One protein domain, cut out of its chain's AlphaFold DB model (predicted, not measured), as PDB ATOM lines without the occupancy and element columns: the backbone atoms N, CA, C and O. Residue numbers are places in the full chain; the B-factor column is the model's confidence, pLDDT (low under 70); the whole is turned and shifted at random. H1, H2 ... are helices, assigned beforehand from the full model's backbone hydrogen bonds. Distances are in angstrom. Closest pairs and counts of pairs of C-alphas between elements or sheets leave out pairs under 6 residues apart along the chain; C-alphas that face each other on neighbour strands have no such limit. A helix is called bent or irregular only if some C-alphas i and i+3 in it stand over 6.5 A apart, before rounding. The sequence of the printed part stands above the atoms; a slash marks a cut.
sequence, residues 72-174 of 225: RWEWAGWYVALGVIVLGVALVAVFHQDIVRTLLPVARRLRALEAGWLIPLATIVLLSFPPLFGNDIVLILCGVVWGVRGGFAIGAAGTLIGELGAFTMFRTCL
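AT A GLANCE: This is residues 72 to 174 of the 225 residues of the protein "Golgi apparatus membrane protein TVP38" of Vanrija humicola (UniProt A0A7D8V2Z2). Helix H3 folds back on itself as two arms, H2 packs on both, and bent H1 arches past this core, with residues 72 to 87 sticking out. The printed part has 103 residues with three named helices, H1, H2 and H3, in the class all helix. It is loose, radius of gyration of the C-alphas 16.6 A, spans 57 by 34 by 19 A.

IN THESE COORDINATES: H1, residues 73 to 111, starts at C-alpha 73 (-2.289, 31.775, 78.850). Assigned as one helix by its hydrogen bonds, it is bent, C-alphas 94 and 97 being 7.4 A apart, into H1a, residues 73 to 94, 31.1 A long, and H1b, residues 97 to 111, 21.0 A. Both are irregular: C-alphas 74 and 77 are 7.3 A apart, 102 and 105 6.54 A. H2 is residues 118 to 127, 14.3 A. H3, residues 135 to 174, likewise assigned as one helix, is bent, C-alphas 145 and 148 being 8.9 A apart, into H3a, residues 135 to 145, 15.0 A, and H3b, residues 148 to 174, 37.6 A, ending at C-alpha 174 (9.492, 12.014, 63.755).

HOW THE PARTS SIT: H1a touches no helix. H1b touches H3a at a steep tilt of 45 degrees, closest C-alphas Arg 108 and Val 145, 7.3 A. H2 and H3a, a hairpin, touch at Ile 124 and Asn 135, closest C-alphas 6.0 A. H3b touches H2 with residues 154 to 165 alone, closest C-alphas Val 125 and Gly 162, 3.9 A. H3b touches H3a with residues 149 to 155 alone, opposite ways at 27 degrees, a shallow tilt, closest C-alphas Gly 143 and Gly 151, 4.2 A. Every O i to N i+4 pair is within hydrogen-bond range in H2, H3a and H3b, against 16 of 18 in H1a and 9 of 11 in H1b.

THE WHOLE: The C-alphas farthest apart, Arg 72 and Glu 114, are 58.1 A apart. The printed part has no cut, and both links are short. Mean pLDDT of the printed part is 76.1; 27 residues are under 70, among them 72 to 76, 129 to 134 and 170 to 174.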
ATOM      1  N   ARG A  72      -6.582  31.756  76.731       60.34
ATOM      2  CA  ARG A  72      -5.943  31.065  77.866       60.34
ATOM      3  C   ARG A  72      -4.425  31.147  77.725       60.34
ATOM      4  O   ARG A  72      -3.882  30.837  76.670       60.34
ATOM      5  N   TRP A  73      -3.741  31.522  78.809       54.53
ATOM      6  CA  TRP A  73      -2.289  31.775  78.850       54.53
ATOM      7  C   TRP A  73      -1.421  30.564  78.446       54.53
ATOM      8  O   TRP A  73      -0.289  30.721  78.003       54.53
ATOM      9  N   GLU A  74      -1.970  29.351  78.512       64.69
ATOM     10  CA  GLU A  74      -1.324  28.106  78.065       64.69
ATOM     11  C   GLU A  74      -1.095  28.028  76.544       64.69
ATOM     12  O   GLU A  74      -0.237  27.282  76.082       64.69
ATOM     13  N   TRP A  75      -1.831  28.816  75.756       60.62
ATOM     14  CA  TRP A  75      -1.730  28.839  74.293       60.62
ATOM     15  C   TRP A  75      -0.835  29.959  73.771       60.62
ATOM     16  O   TRP A  75      -0.606  30.055  72.565       60.62
ATOM     17  N   ALA A  76      -0.296  30.793  74.664       69.25
ATOM     18  CA  ALA A  76       0.543  31.929  74.305       69.25
ATOM     19  C   ALA A  76       1.737  31.506  73.435       69.25
ATOM     20  O   ALA A  76       2.017  32.155  72.434       69.25
ATOM     21  N   GLY A  77       2.378  30.369  73.733       73.44
ATOM     22  CA  GLY A  77       3.470  29.841  72.909       73.44
ATOM     23  C   GLY A  77       3.046  29.484  71.478       73.44
ATOM     24  O   GLY A  77       3.814  29.692  70.542       73.44
ATOM     25  N   TRP A  78       1.814  29.005  71.285       74.44
ATOM     26  CA  TRP A  78       1.283  28.684  69.959       74.44
ATOM     27  C   TRP A  78       0.918  29.949  69.174       74.44
ATOM     28  O   TRP A  78       1.246  30.039  67.995       74.44
ATOM     29  N   TYR A  79       0.349  30.965  69.834       72.44
ATOM     30  CA  TYR A  79       0.123  32.279  69.219       72.44
ATOM     31  C   TYR A  79       1.423  33.014  68.894       72.44
ATOM     32  O   TYR A  79       1.494  33.669  67.863       72.44
ATOM     33  N   VAL A  80       2.459  32.889  69.727       80.00
ATOM     34  CA  VAL A  80       3.786  33.454  69.448       80.00
ATOM     35  C   VAL A  80       4.434  32.729  68.273       80.00
ATOM     36  O   VAL A  80       4.935  33.388  67.371       80.00
ATOM     37  N   ALA A  81       4.374  31.396  68.216       78.19
ATOM     38  CA  ALA A  81       4.872  30.640  67.067       78.19
ATOM     39  C   ALA A  81       4.121  31.001  65.775       78.19
ATOM     40  O   ALA A  81       4.749  31.254  64.750       78.19
ATOM     41  N   LEU A  82       2.790  31.090  65.829       78.56
ATOM     42  CA  LEU A  82       1.964  31.526  64.704       78.56
ATOM     43  C   LEU A  82       2.275  32.976  64.316       78.56
ATOM     44  O   LEU A  82       2.421  33.264  63.137       78.56
ATOM     45  N   GLY A  83       2.452  33.868  65.289       82.81
ATOM     46  CA  GLY A  83       2.838  35.259  65.075       82.81
ATOM     47  C   GLY A  83       4.216  35.397  64.432       82.81
ATOM     48  O   GLY A  83       4.367  36.184  63.509       82.81
ATOM     49  N   VAL A  84       5.202  34.595  64.845       82.56
ATOM     50  CA  VAL A  84       6.541  34.545  64.233       82.56
ATOM     51  C   VAL A  84       6.475  33.998  62.810       82.56
ATOM     52  O   VAL A  84       7.141  34.534  61.929       82.56
ATOM     53  N   ILE A  85       5.654  32.974  62.557       79.62
ATOM     54  CA  ILE A  85       5.429  32.452  61.205       79.62
ATOM     55  C   ILE A  85       4.779  33.529  60.334       79.62
ATOM     56  O   ILE A  85       5.306  33.838  59.276       79.62
ATOM     57  N   VAL A  86       3.687  34.149  60.785       79.19
ATOM     58  CA  VAL A  86       2.984  35.211  60.045       79.19
ATOM     59  C   VAL A  86       3.895  36.413  59.805       79.19
ATOM     60  O   VAL A  86       3.922  36.938  58.698       79.19
ATOM     61  N   LEU A  87       4.682  36.820  60.802       84.06
ATOM     62  CA  LEU A  87       5.654  37.901  60.670       84.06
ATOM     63  C   LEU A  87       6.769  37.534  59.687       84.06
ATOM     64  O   LEU A  87       7.124  38.356  58.851       84.06
ATOM     65  N   GLY A  88       7.288  36.307  59.741       77.12
ATOM     66  CA  GLY A  88       8.268  35.801  58.781       77.12
ATOM     67  C   GLY A  88       7.718  35.783  57.354       77.12
ATOM     68  O   GLY A  88       8.384  36.250  56.434       77.12
ATOM     69  N   VAL A  89       6.474  35.330  57.178       73.44
ATOM     70  CA  VAL A  89       5.766  35.351  55.888       73.44
ATOM     71  C   VAL A  89       5.575  36.784  55.397       73.44
ATOM     72  O   VAL A  89       5.879  37.067  54.245       73.44
ATOM     73  N   ALA A  90       5.134  37.699  56.259       77.19
ATOM     74  CA  ALA A  90       4.945  39.103  55.912       77.19
ATOM     75  C   ALA A  90       6.269  39.784  55.532       77.19
ATOM     76  O   ALA A  90       6.322  40.520  54.551       77.19
ATOM     77  N   LEU A  91       7.355  39.506  56.259       78.44
ATOM     78  CA  LEU A  91       8.672  40.071  55.980       78.44
ATOM     79  C   LEU A  91       9.188  39.597  54.614       78.44
ATOM     80  O   LEU A  91       9.585  40.410  53.782       78.44
ATOM     81  N   VAL A  92       9.099  38.297  54.326       67.38
ATOM     82  CA  VAL A  92       9.481  37.739  53.019       67.38
ATOM     83  C   VAL A  92       8.572  38.265  51.902       67.38
ATOM     84  O   VAL A  92       9.063  38.621  50.831       67.38
ATOM     85  N   ALA A  93       7.270  38.404  52.160       72.25
ATOM     86  CA  ALA A  93       6.315  38.986  51.221       72.25
ATOM     87  C   ALA A  93       6.589  40.467  50.924       72.25
ATOM     88  O   ALA A  93       6.195  40.945  49.870       72.25
ATOM     89  N   VAL A  94       7.291  41.205  51.785       78.25
ATOM     90  CA  VAL A  94       7.729  42.576  51.480       78.25
ATOM     91  C   VAL A  94       9.062  42.570  50.722       78.25
ATOM     92  O   VAL A  94       9.194  43.263  49.716       78.25
ATOM     93  N   PHE A  95      10.022  41.731  51.120       76.25
ATOM     94  CA  PHE A  95      11.375  41.701  50.539       76.25
ATOM     95  C   PHE A  95      11.521  40.885  49.239       76.25
ATOM     96  O   PHE A  95      12.603  40.845  48.650       76.25
ATOM     97  N   HIS A  96      10.449  40.258  48.747       69.06
ATOM     98  CA  HIS A  96      10.496  39.400  47.557       69.06
ATOM     99  C   HIS A  96      11.007  40.101  46.282       69.06
ATOM    100  O   HIS A  96      11.675  39.470  45.464       69.06
ATOM    101  N   GLN A  97      10.733  41.398  46.101       67.56
ATOM    102  CA  GLN A  97      11.089  42.132  44.876       67.56
ATOM    103  C   GLN A  97      12.589  42.432  44.768       67.56
ATOM    104  O   GLN A  97      13.163  42.339  43.681       67.56
ATOM    105  N   ASP A  98      13.240  42.760  45.883       73.25
ATOM    106  CA  ASP A  98      14.658  43.130  45.885       73.25
ATOM    107  C   ASP A  98      15.553  41.905  45.691       73.25
ATOM    108  O   ASP A  98      16.495  41.942  44.899       73.25
ATOM    109  N   ILE A  99      15.184  40.774  46.302       69.38
ATOM    110  CA  ILE A  99      15.886  39.494  46.141       69.38
ATOM    111  C   ILE A  99      15.897  39.081  44.664       69.38
ATOM    112  O   ILE A  99      16.940  38.724  44.118       69.38
ATOM    113  N   VAL A 100      14.754  39.186  43.980       67.06
ATOM    114  CA  VAL A 100      14.631  38.825  42.559       67.06
ATOM    115  C   VAL A 100      15.500  39.711  41.674       67.06
ATOM    116  O   VAL A 100      16.177  39.207  40.775       67.06
ATOM    117  N   ARG A 101      15.527  41.021  41.933       69.88
ATOM    118  CA  ARG A 101      16.327  41.978  41.154       69.88
ATOM    119  C   ARG A 101      17.823  41.716  41.288       69.88
ATOM    120  O   ARG A 101      18.540  41.831  40.296       69.88
ATOM    121  N   THR A 102      18.284  41.313  42.468       71.62
ATOM    122  CA  THR A 102      19.692  40.970  42.706       71.62
ATOM    123  C   THR A 102      20.053  39.584  42.166       71.62
ATOM    124  O   THR A 102      21.159  39.399  41.654       71.62
ATOM    125  N   LEU A 103      19.132  38.614  42.202       67.50
ATOM    126  CA  LEU A 103      19.375  37.258  41.695       67.50
ATOM    127  C   LEU A 103      19.293  37.151  40.166       67.50
ATOM    128  O   LEU A 103      20.009  36.336  39.588       67.50
ATOM    129  N   LEU A 104      18.482  37.970  39.487       71.19
ATOM    130  CA  LEU A 104      18.348  37.960  38.022       71.19
ATOM    131  C   LEU A 104      19.689  38.030  37.258       71.19
ATOM    132  O   LEU A 104      19.917  37.193  36.377       71.19
ATOM    133  N   PRO A 105      20.588  38.999  37.535       79.12
ATOM    134  CA  PRO A 105      21.858  39.104  36.819       79.12
ATOM    135  C   PRO A 105      22.809  37.942  37.142       79.12
ATOM    136  O   PRO A 105      23.568  37.518  36.271       79.12
ATOM    137  N   VAL A 106      22.737  37.390  38.357       75.38
ATOM    138  CA  VAL A 106      23.529  36.225  38.782       75.38
ATOM    139  C   VAL A 106      23.040  34.959  38.074       75.38
ATOM    140  O   VAL A 106      23.841  34.238  37.486       75.38
ATOM    141  N   ALA A 107      21.725  34.738  38.017       69.56
ATOM    142  CA  ALA A 107      21.112  33.607  37.323       69.56
ATOM    143  C   ALA A 107      21.439  33.595  35.820       69.56
ATOM    144  O   ALA A 107      21.725  32.542  35.252       69.56
ATOM    145  N   ARG A 108      21.472  34.768  35.169       71.75
ATOM    146  CA  ARG A 108      21.869  34.884  33.753       71.75
ATOM    147  C   ARG A 108      23.328  34.496  33.513       71.75
ATOM    148  O   ARG A 108      23.611  33.853  32.507       71.75
ATOM    149  N   ARG A 109      24.237  34.839  34.432       72.81
ATOM    150  CA  ARG A 109      25.645  34.408  34.369       72.81
ATOM    151  C   ARG A 109      25.789  32.907  34.617       72.81
ATOM    152  O   ARG A 109      26.570  32.259  33.935       72.81
ATOM    153  N   LEU A 110      24.994  32.348  35.529       67.50
ATOM    154  CA  LEU A 110      24.995  30.913  35.832       67.50
ATOM    155  C   LEU A 110      24.446  30.059  34.681       67.50
ATOM    156  O   LEU A 110      24.903  28.937  34.484       67.50
ATOM    157  N   ARG A 111      23.527  30.597  33.869       67.75
ATOM    158  CA  ARG A 111      23.049  29.925  32.651       67.75
ATOM    159  C   ARG A 111      24.141  29.744  31.589       67.75
ATOM    160  O   ARG A 111      24.036  28.837  30.774       67.75
ATOM    161  N   ALA A 112      25.166  30.596  31.575       72.25
ATOM    162  CA  ALA A 112      26.248  30.496  30.596       72.25
ATOM    163  C   ALA A 112      27.166  29.277  30.828       72.25
ATOM    164  O   ALA A 112      27.976  28.962  29.962       72.25
ATOM    165  N   LEU A 113      27.039  28.590  31.970       75.69
ATOM    166  CA  LEU A 113      27.747  27.343  32.253       75.69
ATOM    167  C   LEU A 113      26.968  26.130  31.719       75.69
ATOM    168  O   LEU A 113      25.750  26.043  31.883       75.69
ATOM    169  N   GLU A 114      27.680  25.148  31.161       64.38
ATOM    170  CA  GLU A 114      27.109  23.917  30.579       64.38
ATOM    171  C   GLU A 114      26.267  23.094  31.582       64.38
ATOM    172  O   GLU A 114      25.302  22.436  31.197       64.38
ATOM    173  N   ALA A 115      26.554  23.193  32.886       71.81
ATOM    174  CA  ALA A 115      25.792  22.550  33.967       71.81
ATOM    175  C   ALA A 115      24.784  23.485  34.675       71.81
ATOM    176  O   ALA A 115      24.306  23.185  35.771       71.81
ATOM    177  N   GLY A 116      24.438  24.628  34.071       72.88
ATOM    178  CA  GLY A 116      23.625  25.677  34.698       72.88
ATOM    179  C   GLY A 116      22.218  25.249  35.144       72.88
ATOM    180  O   GLY A 116      21.615  25.916  35.978       72.88
ATOM    181  N   TRP A 117      21.699  24.134  34.623       77.69
ATOM    182  CA  TRP A 117      20.371  23.590  34.939       77.69
ATOM    183  C   TRP A 117      20.283  22.910  36.318       77.69
ATOM    184  O   TRP A 117      19.194  22.784  36.876       77.69
ATOM    185  N   LEU A 118      21.417  22.506  36.897       81.88
ATOM    186  CA  LEU A 118      21.480  21.786  38.176       81.88
ATOM    187  C   LEU A 118      21.351  22.730  39.385       81.88
ATOM    188  O   LEU A 118      20.852  22.352  40.441       81.88
ATOM    189  N   ILE A 119      21.748  23.991  39.212       83.06
ATOM    190  CA  ILE A 119      21.675  25.042  40.235       83.06
ATOM    191  C   ILE A 119      20.227  25.405  40.616       83.06
ATOM    192  O   ILE A 119      19.920  25.396  41.813       83.06
ATOM    193  N   PRO A 120      19.311  25.712  39.671       80.19
ATOM    194  CA  PRO A 120      17.914  25.974  40.016       80.19
ATOM    195  C   PRO A 120      17.244  24.735  40.618       80.19
ATOM    196  O   PRO A 120      16.496  24.875  41.581       80.19
ATOM    197  N   LEU A 121      17.583  23.532  40.140       85.62
ATOM    198  CA  LEU A 121      17.112  22.277  40.728       85.62
ATOM    199  C   LEU A 121      17.512  22.166  42.209       85.62
ATOM    200  O   LEU A 121      16.660  21.950  43.068       85.62
ATOM    201  N   ALA A 122      18.793  22.381  42.525       82.75
ATOM    202  CA  ALA A 122      19.295  22.342  43.896       82.75
ATOM    203  C   ALA A 122      18.675  23.439  44.777       82.75
ATOM    204  O   ALA A 122      18.361  23.189  45.937       82.75
ATOM    205  N   THR A 123      18.451  24.634  44.228       80.19
ATOM    206  CA  THR A 123      17.852  25.761  44.962       80.19
ATOM    207  C   THR A 123      16.397  25.475  45.345       80.19
ATOM    208  O   THR A 123      16.008  25.744  46.478       80.19
ATOM    209  N   ILE A 124      15.610  24.879  44.442       83.94
ATOM    210  CA  ILE A 124      14.220  24.462  44.703       83.94
ATOM    211  C   ILE A 124      14.167  23.395  45.807       83.94
ATOM    212  O   ILE A 124      13.368  23.491  46.742       83.94
ATOM    213  N   VAL A 125      15.063  22.407  45.744       82.06
ATOM    214  CA  VAL A 125      15.181  21.360  46.772       82.06
ATOM    215  C   VAL A 125      15.580  21.955  48.124       82.06
ATOM    216  O   VAL A 125      15.007  21.591  49.150       82.06
ATOM    217  N   LEU A 126      16.521  22.901  48.143       80.25
ATOM    218  CA  LEU A 126      16.994  23.540  49.371       80.25
ATOM    219  C   LEU A 126      15.910  24.418  50.019       80.25
ATOM    220  O   LEU A 126      15.707  24.335  51.225       80.25
ATOM    221  N   LEU A 127      15.178  25.208  49.223       74.44
ATOM    222  CA  LEU A 127      14.069  26.059  49.688       74.44
ATOM    223  C   LEU A 127      12.839  25.266  50.163       74.44
ATOM    224  O   LEU A 127      11.951  25.832  50.799       74.44
ATOM    225  N   SER A 128      12.780  23.963  49.873       73.12
ATOM    226  CA  SER A 128      11.738  23.068  50.397       73.12
ATOM    227  C   SER A 128      11.953  22.724  51.876       73.12
ATOM    228  O   SER A 128      11.017  22.322  52.572       73.12
ATOM    229  N   PHE A 129      13.177  22.907  52.381       61.28
ATOM    230  CA  PHE A 129      13.484  22.818  53.798       61.28
ATOM    231  C   PHE A 129      13.336  24.175  54.462       61.28
ATOM    232  O   PHE A 129      14.021  25.129  54.091       61.28
ATOM    233  N   PRO A 130      12.661  24.188  55.620       61.84
ATOM    234  CA  PRO A 130      11.240  24.573  55.771       61.84
ATOM    235  C   PRO A 130      10.548  25.062  54.486       61.84
ATOM    236  O   PRO A 130      11.147  25.876  53.804       61.84
ATOM    237  N   PRO A 131       9.300  24.653  54.176       59.00
ATOM    238  CA  PRO A 131       8.560  25.116  52.996       59.00
ATOM    239  C   PRO A 131       8.395  26.642  53.047       59.00
ATOM    240  O   PRO A 131       7.469  27.173  53.661       59.00
ATOM    241  N   LEU A 132       9.368  27.339  52.470       60.00
ATOM    242  CA  LEU A 132       9.515  28.782  52.496       60.00
ATOM    243  C   LEU A 132       8.775  29.364  51.293       60.00
ATOM    244  O   LEU A 132       8.861  28.859  50.171       60.00
ATOM    245  N   PHE A 133       8.068  30.467  51.527       64.81
ATOM    246  CA  PHE A 133       7.459  31.275  50.476       64.81
ATOM    247  C   PHE A 133       8.570  31.842  49.579       64.81
ATOM    248  O   PHE A 133       9.307  32.736  49.982       64.81
ATOM    249  N   GLY A 134       8.738  31.280  48.383       69.50
ATOM    250  CA  GLY A 134       9.837  31.640  47.481       69.50
ATOM    251  C   GLY A 134      10.071  30.642  46.350       69.50
ATOM    252  O   GLY A 134      10.597  31.036  45.309       69.50
ATOM    253  N   ASN A 135       9.618  29.390  46.502       79.81
ATOM    254  CA  ASN A 135       9.703  28.392  45.432       79.81
ATOM    255  C   ASN A 135       9.003  28.866  44.143       79.81
ATOM    256  O   ASN A 135       9.585  28.783  43.067       79.81
ATOM    257  N   ASP A 136       7.822  29.480  44.257       84.31
ATOM    258  CA  ASP A 136       7.083  30.013  43.102       84.31
ATOM    259  C   ASP A 136       7.881  31.057  42.317       84.31
ATOM    260  O   ASP A 136       7.915  31.041  41.087       84.31
ATOM    261  N   ILE A 137       8.580  31.948  43.020       79.88
ATOM    262  CA  ILE A 137       9.404  32.990  42.401       79.88
ATOM    263  C   ILE A 137      10.588  32.359  41.658       79.88
ATOM    264  O   ILE A 137      10.927  32.780  40.550       79.88
ATOM    265  N   VAL A 138      11.196  31.322  42.241       80.50
ATOM    266  CA  VAL A 138      12.279  30.560  41.609       80.50
ATOM    267  C   VAL A 138      11.765  29.769  40.404       80.50
ATOM    268  O   VAL A 138      12.445  29.759  39.378       80.50
ATOM    269  N   LEU A 139      10.560  29.187  40.458       84.81
ATOM    270  CA  LEU A 139       9.918  28.530  39.314       84.81
ATOM    271  C   LEU A 139       9.670  29.513  38.165       84.81
ATOM    272  O   LEU A 139      10.011  29.210  37.020       84.81
ATOM    273  N   ILE A 140       9.135  30.704  38.457       85.81
ATOM    274  CA  ILE A 140       8.913  31.758  37.456       85.81
ATOM    275  C   ILE A 140      10.250  32.191  36.847       85.81
ATOM    276  O   ILE A 140      10.378  32.261  35.623       85.81
ATOM    277  N   LEU A 141      11.275  32.426  37.673       82.88
ATOM    278  CA  LEU A 141      12.611  32.790  37.203       82.88
ATOM    279  C   LEU A 141      13.216  31.686  36.327       82.88
ATOM    280  O   LEU A 141      13.781  31.974  35.273       82.88
ATOM    281  N   CYS A 142      13.060  30.422  36.716       84.44
ATOM    282  CA  CYS A 142      13.549  29.277  35.959       84.44
ATOM    283  C   CYS A 142      12.806  29.120  34.622       84.44
ATOM    284  O   CYS A 142      13.439  28.814  33.612       84.44
ATOM    285  N   GLY A 143      11.499  29.397  34.586       84.38
ATOM    286  CA  GLY A 143      10.692  29.440  33.364       84.38
ATOM    287  C   GLY A 143      11.097  30.566  32.411       84.38
ATOM    288  O   GLY A 143      11.200  30.342  31.206       84.38
ATOM    289  N   VAL A 144      11.400  31.759  32.933       84.44
ATOM    290  CA  VAL A 144      11.888  32.896  32.128       84.44
ATOM    291  C   VAL A 144      13.301  32.644  31.603       84.44
ATOM    292  O   VAL A 144      13.612  33.003  30.470       84.44
ATOM    293  N   VAL A 145      14.166  32.019  32.404       81.69
ATOM    294  CA  VAL A 145      15.529  31.689  31.988       81.69
ATOM    295  C   VAL A 145      15.485  30.510  31.007       81.69
ATOM    296  O   VAL A 145      15.721  30.715  29.826       81.69
ATOM    297  N   TRP A 146      15.121  29.292  31.401       80.81
ATOM    298  CA  TRP A 146      15.210  28.100  30.534       80.81
ATOM    299  C   TRP A 146      14.057  27.916  29.530       80.81
ATOM    300  O   TRP A 146      14.081  26.971  28.739       80.81
ATOM    301  N   GLY A 147      13.082  28.827  29.505       84.75
ATOM    302  CA  GLY A 147      11.879  28.724  28.680       84.75
ATOM    303  C   GLY A 147      10.833  27.787  29.290       84.75
ATOM    304  O   GLY A 147      11.101  27.060  30.245       84.75
ATOM    305  N   VAL A 148       9.630  27.772  28.709       86.00
ATOM    306  CA  VAL A 148       8.473  27.054  29.277       86.00
ATOM    307  C   VAL A 148       8.726  25.548  29.386       86.00
ATOM    308  O   VAL A 148       8.513  24.975  30.444       86.00
ATOM    309  N   ARG A 149       9.239  24.897  28.332       86.38
ATOM    310  CA  ARG A 149       9.474  23.438  28.343       86.38
ATOM    311  C   ARG A 149      10.589  23.023  29.310       86.38
ATOM    312  O   ARG A 149      10.414  22.074  30.066       86.38
ATOM    313  N   GLY A 150      11.723  23.726  29.284       85.62
ATOM    314  CA  GLY A 150      12.887  23.393  30.112       85.62
ATOM    315  C   GLY A 150      12.702  23.780  31.577       85.62
ATOM    316  O   GLY A 150      12.935  22.969  32.468       85.62
ATOM    317  N   GLY A 151      12.224  25.000  31.832       85.88
ATOM    318  CA  GLY A 151      11.975  25.495  33.183       85.88
ATOM    319  C   GLY A 151      10.872  24.724  33.907       85.88
ATOM    320  O   GLY A 151      11.030  24.431  35.088       85.88
ATOM    321  N   PHE A 152       9.807  24.319  33.204       88.38
ATOM    322  CA  PHE A 152       8.748  23.494  33.792       88.38
ATOM    323  C   PHE A 152       9.258  22.111  34.210       88.38
ATOM    324  O   PHE A 152       8.980  21.676  35.323       88.38
ATOM    325  N   ALA A 153      10.052  21.440  33.366       89.88
ATOM    326  CA  ALA A 153      10.610  20.128  33.696       89.88
ATOM    327  C   ALA A 153      11.527  20.181  34.931       89.88
ATOM    328  O   ALA A 153      11.407  19.347  35.827       89.88
ATOM    329  N   ILE A 154      12.397  21.193  35.013       88.56
ATOM    330  CA  ILE A 154      13.290  21.405  36.162       88.56
ATOM    331  C   ILE A 154      12.487  21.759  37.420       88.56
ATOM    332  O   ILE A 154      12.758  21.217  38.488       88.56
ATOM    333  N   GLY A 155      11.488  22.636  37.296       88.62
ATOM    334  CA  GLY A 155      10.626  23.047  38.405       88.62
ATOM    335  C   GLY A 155       9.818  21.891  38.990       88.62
ATOM    336  O   GLY A 155       9.792  21.706  40.208       88.62
ATOM    337  N   ALA A 156       9.214  21.072  38.125       88.44
ATOM    338  CA  ALA A 156       8.462  19.887  38.521       88.44
ATOM    339  C   ALA A 156       9.371  18.844  39.190       88.44
ATOM    340  O   ALA A 156       9.076  18.391  40.295       88.44
ATOM    341  N   ALA A 157      10.513  18.518  38.573       89.44
ATOM    342  CA  ALA A 157      11.475  17.578  39.145       89.44
ATOM    343  C   ALA A 157      12.035  18.073  40.487       89.44
ATOM    344  O   ALA A 157      12.105  17.310  41.448       89.44
ATOM    345  N   GLY A 158      12.393  19.355  40.579       86.94
ATOM    346  CA  GLY A 158      12.923  19.963  41.796       86.94
ATOM    347  C   GLY A 158      11.917  19.952  42.937       86.94
ATOM    348  O   GLY A 158      12.283  19.622  44.060       86.94
ATOM    349  N   THR A 159      10.648  20.251  42.652       84.81
ATOM    350  CA  THR A 159       9.586  20.252  43.669       84.81
ATOM    351  C   THR A 159       9.301  18.835  44.163       84.81
ATOM    352  O   THR A 159       9.262  18.611  45.369       84.81
ATOM    353  N   LEU A 160       9.216  17.853  43.257       85.62
ATOM    354  CA  LEU A 160       9.048  16.447  43.633       85.62
ATOM    355  C   LEU A 160      10.205  15.947  44.508       85.62
ATOM    356  O   LEU A 160       9.976  15.342  45.553       85.62
ATOM    357  N   ILE A 161      11.452  16.232  44.119       86.88
ATOM    358  CA  ILE A 161      12.640  15.827  44.886       86.88
ATOM    359  C   ILE A 161      12.708  16.571  46.225       86.88
ATOM    360  O   ILE A 161      13.041  15.965  47.243       86.88
ATOM    361  N   GLY A 162      12.378  17.863  46.247       83.38
ATOM    362  CA  GLY A 162      12.369  18.695  47.448       83.38
ATOM    363  C   GLY A 162      11.366  18.206  48.485       83.38
ATOM    364  O   GLY A 162      11.718  18.022  49.652       83.38
ATOM    365  N   GLU A 163      10.139  17.902  48.062       79.75
ATOM    366  CA  GLU A 163       9.114  17.334  48.937       79.75
ATOM    367  C   GLU A 163       9.477  15.936  49.439       79.75
ATOM    368  O   GLU A 163       9.279  15.636  50.619       79.75
ATOM    369  N   LEU A 164      10.058  15.091  48.582       82.81
ATOM    370  CA  LEU A 164      10.527  13.762  48.970       82.81
ATOM    371  C   LEU A 164      11.691  13.850  49.974       82.81
ATOM    372  O   LEU A 164      11.747  13.094  50.947       82.81
ATOM    373  N   GLY A 165      12.595  14.815  49.792       80.00
ATOM    374  CA  GLY A 165      13.680  15.134  50.723       80.00
ATOM    375  C   GLY A 165      13.161  15.607  52.081       80.00
ATOM    376  O   GLY A 165      13.552  15.078  53.124       80.00
ATOM    377  N   ALA A 166      12.209  16.540  52.087       76.19
ATOM    378  CA  ALA A 166      11.553  16.981  53.314       76.19
ATOM    379  C   ALA A 166      10.859  15.802  54.015       76.19
ATOM    380  O   ALA A 166      11.044  15.588  55.215       76.19
ATOM    381  N   PHE A 167      10.117  14.982  53.266       73.19
ATOM    382  CA  PHE A 167       9.434  13.803  53.790       73.19
ATOM    383  C   PHE A 167      10.398  12.797  54.422       73.19
ATOM    384  O   PHE A 167      10.153  12.330  55.534       73.19
ATOM    385  N   THR A 168      11.497  12.462  53.749       70.81
ATOM    386  CA  THR A 168      12.477  11.500  54.268       70.81
ATOM    387  C   THR A 168      13.136  12.009  55.548       70.81
ATOM    388  O   THR A 168      13.252  11.254  56.519       70.81
ATOM    389  N   MET A 169      13.460  13.301  55.632       71.75
ATOM    390  CA  MET A 169      13.997  13.894  56.858       71.75
ATOM    391  C   MET A 169      12.970  13.902  57.995       71.75
ATOM    392  O   MET A 169      13.297  13.503  59.116       71.75
ATOM    393  N   PHE A 170      11.706  14.248  57.723       65.38
ATOM    394  CA  PHE A 170      10.633  14.156  58.720       65.38
ATOM    395  C   PHE A 170      10.357  12.711  59.148       65.38
ATOM    396  O   PHE A 170      10.199  12.462  60.341       65.38
ATOM    397  N   ARG A 171      10.345  11.741  58.227       68.38
ATOM    398  CA  ARG A 171      10.177  10.311  58.540       68.38
ATOM    399  C   ARG A 171      11.269   9.839  59.487       68.38
ATOM    400  O   ARG A 171      10.971   9.141  60.452       68.38
ATOM    401  N   THR A 172      12.510  10.239  59.240       64.81
ATOM    402  CA  THR A 172      13.652   9.831  60.064       64.81
ATOM    403  C   THR A 172      13.604  10.493  61.444       64.81
ATOM    404  O   THR A 172      13.835   9.831  62.453       64.81
ATOM    405  N   CYS A 173      13.207  11.766  61.514       62.72
ATOM    406  CA  CYS A 173      13.213  12.543  62.753       62.72
ATOM    407  C   CYS A 173      11.960  12.320  63.635       62.72
ATOM    408  O   CYS A 173      12.044  12.320  64.863       62.72
ATOM    409  N   LEU A 174      10.780  12.083  63.043       59.25
ATOM    410  CA  LEU A 174       9.492  12.014  63.755       59.25
ATOM    411  C   LEU A 174       8.920  10.597  63.904       59.25
ATOM    412  O   LEU A 174       7.851  10.456  64.505       59.25
TER     413      LEU A 174